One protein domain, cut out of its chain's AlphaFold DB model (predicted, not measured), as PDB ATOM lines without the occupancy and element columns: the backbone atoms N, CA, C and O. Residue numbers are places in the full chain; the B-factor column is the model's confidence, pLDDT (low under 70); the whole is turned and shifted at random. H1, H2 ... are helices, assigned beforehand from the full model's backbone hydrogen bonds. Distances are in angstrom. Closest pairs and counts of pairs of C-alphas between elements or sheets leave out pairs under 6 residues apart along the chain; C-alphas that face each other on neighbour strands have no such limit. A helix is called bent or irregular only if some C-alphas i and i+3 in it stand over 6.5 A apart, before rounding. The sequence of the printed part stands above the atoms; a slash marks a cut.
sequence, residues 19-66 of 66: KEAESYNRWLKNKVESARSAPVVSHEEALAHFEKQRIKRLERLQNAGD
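This is residues 19 to 66 of the 66 residues of an uncharacterized protein of Neisseria wadsworthii 9715 (UniProt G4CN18). Two helices form the arms of a wide, open V, with a short link at its foot; the arms do not pack on each other, and the space between them is empty. The longer arm, H2, ends in a short tail, residues 63 to 66. The printed part has 48 residues with two named helices, H1 then H2 along the chain, and no named strand; the class is all helix. The whole is extended, with a radius of gyration of the C-alphas of 16.8 A, and flat, with spans of 44 by 31 by 12 A.

The longest helix is H2, residues 43 to 62. H1, residues 19 to 36, comes before it in the chain, and the two are apart, with no C-alpha of the one within 8 A of the other. Six residues, 37 to 42, make the short link between them. Residues 19 to 66 stand free, of which 19 to 36 belong to H1 and 43 to 62 belong to H2: each of their C-alphas has within 10 A just C-alphas of residues fewer than 8 places from it along the chain. In H1 and H2 every O i to N i+4 pair is within hydrogen-bond range.

H2 has 20 residues and measures 28.9 A from C-alpha 43 at (15.132, -10.898, -24.862) to C-alpha 62 at (8.504, -38.835, -21.660); its course is mainly toward lower y. H1 has 18 residues and measures 25.9 A from C-alpha 19 at (23.338, -16.602, 9.867) to C-alpha 36 at (28.108, -8.266, -14.139); its course is mainly toward lower z. Neither helix is bent.

The two C-alphas farthest apart are those of Lys 19 and Asp 66, 44.7 A. The printed part has no cut and ends at residue 66, the chain's last residue. The mean pLDDT of the printed part is 95.1; residues 65 to 66 are under 70.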
ATOM      1  N   LYS A  19      22.303 -15.816  10.546       95.06
ATOM      2  CA  LYS A  19      23.338 -16.602   9.867       95.06
ATOM      3  C   LYS A  19      22.908 -17.041   8.466       95.06
ATOM      4  O   LYS A  19      23.726 -17.028   7.542       95.06
ATOM      5  N   GLU A  20      21.647 -17.432   8.299       96.31
ATOM      6  CA  GLU A  20      21.077 -17.766   6.990       96.31
ATOM      7  C   GLU A  20      20.995 -16.535   6.089       96.31
ATOM      8  O   GLU A  20      21.474 -16.593   4.954       96.31
ATOM      9  N   ALA A  21      20.492 -15.414   6.613       96.62
ATOM     10  CA  ALA A  21      20.411 -14.153   5.880       96.62
ATOM     11  C   ALA A  21      21.799 -13.677   5.412       96.62
ATOM     12  O   ALA A  21      21.999 -13.308   4.254       96.62
ATOM     13  N   GLU A  22      22.808 -13.746   6.280       97.06
ATOM     14  CA  GLU A  22      24.189 -13.421   5.929       97.06
ATOM     15  C   GLU A  22      24.779 -14.376   4.890       97.06
ATOM     16  O   GLU A  22      25.507 -13.950   3.988       97.06
ATOM     17  N   SER A  23      24.489 -15.674   5.014       97.19
ATOM     18  CA  SER A  23      24.931 -16.681   4.050       97.19
ATOM     19  C   SER A  23      24.356 -16.398   2.664       97.19
ATOM     20  O   SER A  23      25.103 -16.348   1.681       97.19
ATOM     21  N   TYR A  24      23.055 -16.109   2.597       97.81
ATOM     22  CA  TYR A  24      22.386 -15.712   1.365       97.81
ATOM     23  C   TYR A  24      22.975 -14.420   0.798       97.81
ATOM     24  O   TYR A  24      23.305 -14.367  -0.385       97.81
ATOM     25  N   ASN A  25      23.208 -13.407   1.634       98.25
ATOM     26  CA  ASN A  25      23.813 -12.147   1.209       98.25
ATOM     27  C   ASN A  25      25.209 -12.335   0.600       98.25
ATOM     28  O   ASN A  25      25.522 -11.720  -0.421       98.25
ATOM     29  N   ARG A  26      26.055 -13.195   1.184       98.44
ATOM     30  CA  ARG A  26      27.371 -13.524   0.606       98.44
ATOM     31  C   ARG A  26      27.230 -14.207  -0.752       98.44
ATOM     32  O   ARG A  26      27.911 -13.823  -1.702       98.44
ATOM     33  N   TRP A  27      26.332 -15.184  -0.858       98.00
ATOM     34  CA  TRP A  27      26.053 -15.852  -2.127       98.00
ATOM     35  C   TRP A  27      25.531 -14.873  -3.186       98.00
ATOM     36  O   TRP A  27      26.037 -14.867  -4.309       98.00
ATOM     37  N   LEU A  28      24.571 -14.015  -2.832       98.38
ATOM     38  CA  LEU A  28      23.946 -13.070  -3.752       98.38
ATOM     39  C   LEU A  28      24.966 -12.066  -4.282       98.38
ATOM     40  O   LEU A  28      25.020 -11.849  -5.489       98.38
ATOM     41  N   LYS A  29      25.824 -11.513  -3.415       98.44
ATOM     42  CA  LYS A  29      26.917 -10.623  -3.840       98.44
ATOM     43  C   LYS A  29      27.810 -11.298  -4.878       98.44
ATOM     44  O   LYS A  29      28.002 -10.755  -5.959       98.44
ATOM     45  N   ASN A  30      28.264 -12.522  -4.609       98.19
ATOM     46  CA  ASN A  30      29.100 -13.268  -5.554       98.19
ATOM     47  C   ASN A  30      28.365 -13.577  -6.871       98.19
ATOM     48  O   ASN A  30      28.956 -13.510  -7.953       98.19
ATOM     49  N   LYS A  31      27.067 -13.898  -6.792       98.25
ATOM     50  CA  LYS A  31      26.211 -14.162  -7.956       98.25
ATOM     51  C   LYS A  31      26.056 -12.911  -8.824       98.25
ATOM     52  O   LYS A  31      26.146 -13.021 -10.043       98.25
ATOM     53  N   VAL A  32      25.857 -11.747  -8.206       98.19
ATOM     54  CA  VAL A  32      25.756 -10.451  -8.889       98.19
ATOM     55  C   VAL A  32      27.080 -10.077  -9.544       98.19
ATOM     56  O   VAL A  32      27.076  -9.745 -10.725       98.19
ATOM     57  N   GLU A  33      28.210 -10.202  -8.846       97.94
ATOM     58  CA  GLU A  33      29.529  -9.926  -9.437       97.94
ATOM     59  C   GLU A  33      29.805 -10.815 -10.656       97.94
ATOM     60  O   GLU A  33      30.246 -10.337 -11.701       97.94
ATOM     61  N   SER A  34      29.443 -12.097 -10.573       97.38
ATOM     62  CA  SER A  34      29.554 -13.019 -11.711       97.38
ATOM     63  C   SER A  34      28.611 -12.652 -12.862       97.38
ATOM     64  O   SER A  34      28.955 -12.822 -14.024       97.38
ATOM     65  N   ALA A  35      27.410 -12.150 -12.564       96.56
ATOM     66  CA  ALA A  35      26.463 -11.721 -13.590       96.56
ATOM     67  C   ALA A  35      26.917 -10.433 -14.291       96.56
ATOM     68  O   ALA A  35      26.710 -10.288 -15.491       96.56
ATOM     69  N   ARG A  36      27.575  -9.515 -13.570       97.06
ATOM     70  CA  ARG A  36      28.108  -8.266 -14.139       97.06
ATOM     71  C   ARG A  36      29.219  -8.497 -15.163       97.06
ATOM     72  O   ARG A  36      29.405  -7.654 -16.034       97.06
ATOM     73  N   SER A  37      29.956  -9.600 -15.053       96.25
ATOM     74  CA  SER A  37      30.996  -9.985 -16.015       96.25
ATOM     75  C   SER A  37      30.480 -10.870 -17.155       96.25
ATOM     76  O   SER A  37      31.235 -11.178 -18.076       96.25
ATOM     77  N   ALA A  38      29.208 -11.276 -17.118       95.25
ATOM     78  CA  ALA A  38      28.614 -12.123 -18.141       95.25
ATOM     79  C   ALA A  38      28.198 -11.314 -19.388       95.25
ATOM     80  O   ALA A  38      27.850 -10.135 -19.279       95.25
ATOM     81  N   PRO A  39      28.180 -11.939 -20.580       96.56
ATOM     82  CA  PRO A  39      27.635 -11.315 -21.781       96.56
ATOM     83  C   PRO A  39      26.154 -10.957 -21.622       96.56
ATOM     84  O   PRO A  39      25.367 -11.743 -21.089       96.56
ATOM     85  N   VAL A  40      25.769  -9.793 -22.144       96.56
ATOM     86  CA  VAL A  40      24.359  -9.412 -22.279       96.56
ATOM     87  C   VAL A  40      23.771 -10.121 -23.496       96.56
ATOM     88  O   VAL A  40      24.405 -10.174 -24.549       96.56
ATOM     89  N   VAL A  41      22.557 -10.641 -23.345       96.75
ATOM     90  CA  VAL A  41      21.771 -11.246 -24.427       96.75
ATOM     91  C   VAL A  41      20.473 -10.469 -24.620       96.75
ATOM     92  O   VAL A  41      19.966  -9.849 -23.680       96.75
ATOM     93  N   SER A  42      19.932 -10.504 -25.833       98.25
ATOM     94  CA  SER A  42      18.602  -9.969 -26.130       98.25
ATOM     95  C   SER A  42      17.499 -10.785 -25.449       98.25
ATOM     96  O   SER A  42      17.696 -11.920 -24.998       98.25
ATOM     97  N   HIS A  43      16.302 -10.204 -25.387       97.69
ATOM     98  CA  HIS A  43      15.132 -10.898 -24.862       97.69
ATOM     99  C   HIS A  43      14.794 -12.138 -25.707       97.69
ATOM    100  O   HIS A  43      14.522 -13.209 -25.163       97.69
ATOM    101  N   GLU A  44      14.878 -12.012 -27.030       98.50
ATOM    102  CA  GLU A  44      14.594 -13.065 -28.003       98.50
ATOM    103  C   GLU A  44      15.565 -14.244 -27.858       98.50
ATOM    104  O   GLU A  44      15.139 -15.402 -27.838       98.50
ATOM    105  N   GLU A  45      16.862 -13.971 -27.683       98.38
ATOM    106  CA  GLU A  45      17.872 -15.007 -27.431       98.38
ATOM    107  C   GLU A  45      17.619 -15.745 -26.111       98.38
ATOM    108  O   GLU A  45      17.733 -16.976 -26.053       98.38
ATOM    109  N   ALA A  46      17.234 -15.023 -25.054       97.88
ATOM    110  CA  ALA A  46      16.892 -15.628 -23.770       97.88
ATOM    111  C   ALA A  46      15.662 -16.544 -23.886       97.88
ATOM    112  O   ALA A  46      15.691 -17.681 -23.406       97.88
ATOM    113  N   LEU A  47      14.601 -16.096 -24.565       98.44
ATOM    114  CA  LEU A  47      13.403 -16.908 -24.804       98.44
ATOM    115  C   LEU A  47      13.721 -18.171 -25.611       98.44
ATOM    116  O   LEU A  47      13.315 -19.267 -25.220       98.44
ATOM    117  N   ALA A  48      14.497 -18.041 -26.689       98.44
ATOM    118  CA  ALA A  48      14.911 -19.180 -27.505       98.44
ATOM    119  C   ALA A  48      15.724 -20.201 -26.690       98.44
ATOM    120  O   ALA A  48      15.537 -21.414 -26.831       98.44
ATOM    121  N   HIS A  49      16.598 -19.724 -25.796       97.56
ATOM    122  CA  HIS A  49      17.328 -20.590 -24.877       97.56
ATOM    123  C   HIS A  49      16.377 -21.372 -23.964       97.56
ATOM    124  O   HIS A  49      16.500 -22.597 -23.861       97.56
ATOM    125  N   PHE A  50      15.431 -20.694 -23.309       98.06
ATOM    126  CA  PHE A  50      14.524 -21.344 -22.364       98.06
ATOM    127  C   PHE A  50      13.565 -22.325 -23.037       98.06
ATOM    128  O   PHE A  50      13.382 -23.424 -22.506       98.06
ATOM    129  N   GLU A  51      13.036 -22.009 -24.222       98.25
ATOM    130  CA  GLU A  51      12.177 -22.942 -24.961       98.25
ATOM    131  C   GLU A  51      12.936 -24.223 -25.323       98.25
ATOM    132  O   GLU A  51      12.461 -25.337 -25.086       98.25
ATOM    133  N   LYS A  52      14.191 -24.093 -25.769       98.44
ATOM    134  CA  LYS A  52      15.052 -25.249 -26.043       98.44
ATOM    135  C   LYS A  52      15.278 -26.120 -24.804       98.44
ATOM    136  O   LYS A  52      15.292 -27.346 -24.916       98.44
ATOM    137  N   GLN A  53      15.486 -25.528 -23.625       98.06
ATOM    138  CA  GLN A  53      15.652 -26.304 -22.386       98.06
ATOM    139  C   GLN A  53      14.346 -26.967 -21.943       98.06
ATOM    140  O   GLN A  53      14.370 -28.096 -21.450       98.06
ATOM    141  N   ARG A  54      13.211 -26.290 -22.145       97.88
ATOM    142  CA  ARG A  54      11.883 -26.819 -21.843       97.88
ATOM    143  C   ARG A  54      11.577 -28.060 -22.679       97.88
ATOM    144  O   ARG A  54      11.219 -29.081 -22.101       97.88
ATOM    145  N   ILE A  55      11.792 -28.012 -23.993       98.12
ATOM    146  CA  ILE A  55      11.594 -29.165 -24.890       98.12
ATOM    147  C   ILE A  55      12.459 -30.349 -24.438       98.12
ATOM    148  O   ILE A  55      11.934 -31.427 -24.173       98.12
ATOM    149  N   LYS A  56      13.759 -30.119 -24.204       97.44
ATOM    150  CA  LYS A  56      14.678 -31.155 -23.697       97.44
ATOM    151  C   LYS A  56      14.216 -31.779 -22.380       97.44
ATOM    152  O   LYS A  56      14.442 -32.962 -22.137       97.44
ATOM    153  N   ARG A  57      13.637 -30.979 -21.480       96.25
ATOM    154  CA  ARG A  57      13.094 -31.469 -20.205       96.25
ATOM    155  C   ARG A  57      11.899 -32.391 -20.452       96.25
ATOM    156  O   ARG A  57      11.831 -33.433 -19.812       96.25
ATOM    157  N   LEU A  58      10.995 -32.015 -21.354       96.56
ATOM    158  CA  LEU A  58       9.797 -32.795 -21.676       96.56
ATOM    159  C   LEU A  58      10.145 -34.129 -22.341       96.56
ATOM    160  O   LEU A  58       9.644 -35.155 -21.899       96.56
ATOM    161  N   GLU A  59      11.068 -34.132 -23.302       96.44
ATOM    162  CA  GLU A  59      11.561 -35.364 -23.937       96.44
ATOM    163  C   GLU A  59      12.143 -36.337 -22.901       96.44
ATOM    164  O   GLU A  59      11.835 -37.524 -22.903       96.44
ATOM    165  N   ARG A  60      12.945 -35.831 -21.951       94.75
ATOM    166  CA  ARG A  60      13.497 -36.659 -20.865       94.75
ATOM    167  C   ARG A  60      12.422 -37.244 -19.960       94.75
ATOM    168  O   ARG A  60      12.601 -38.355 -19.483       94.75
ATOM    169  N   LEU A  61      11.364 -36.487 -19.671       94.94
ATOM    170  CA  LEU A  61      10.269 -36.960 -18.823       94.94
ATOM    171  C   LEU A  61       9.425 -38.013 -19.537       94.94
ATOM    172  O   LEU A  61       9.045 -38.989 -18.903       94.94
ATOM    173  N   GLN A  62       9.181 -37.838 -20.836       90.62
ATOM    174  CA  GLN A  62       8.504 -38.835 -21.660       90.62
ATOM    175  C   GLN A  62       9.296 -40.148 -21.679       90.62
ATOM    176  O   GLN A  62       8.761 -41.185 -21.320       90.62
ATOM    177  N   ASN A  63      10.601 -40.074 -21.951       84.75
ATOM    178  CA  ASN A  63      11.478 -41.247 -22.014       84.75
ATOM    179  C   ASN A  63      11.771 -41.899 -20.647       84.75
ATOM    180  O   ASN A  63      12.389 -42.956 -20.605       84.75
ATOM    181  N   ALA A  64      11.432 -41.244 -19.531       81.44
ATOM    182  CA  ALA A  64      11.605 -41.783 -18.178       81.44
ATOM    183  C   ALA A  64      10.324 -42.431 -17.625       81.44
ATOM    184  O   ALA A  64      10.358 -42.991 -16.529       81.44
ATOM    185  N   GLY A  65       9.202 -42.284 -18.335       69.50
ATOM    186  CA  GLY A  65       7.926 -42.920 -18.014       69.50
ATOM    187  C   GLY A  65       7.659 -44.221 -18.780       69.50
ATOM    188  O   GLY A  65       6.640 -44.847 -18.496       69.50
ATOM    189  N   ASP A  66       8.550 -44.599 -19.704       50.91
ATOM    190  CA  ASP A  66       8.533 -45.848 -20.484       50.91
ATOM    191  C   ASP A  66       9.454 -46.922 -19.875       50.91
ATOM    192  O   ASP A  66      10.542 -46.564 -19.359       50.91
TER     193      ASP A  66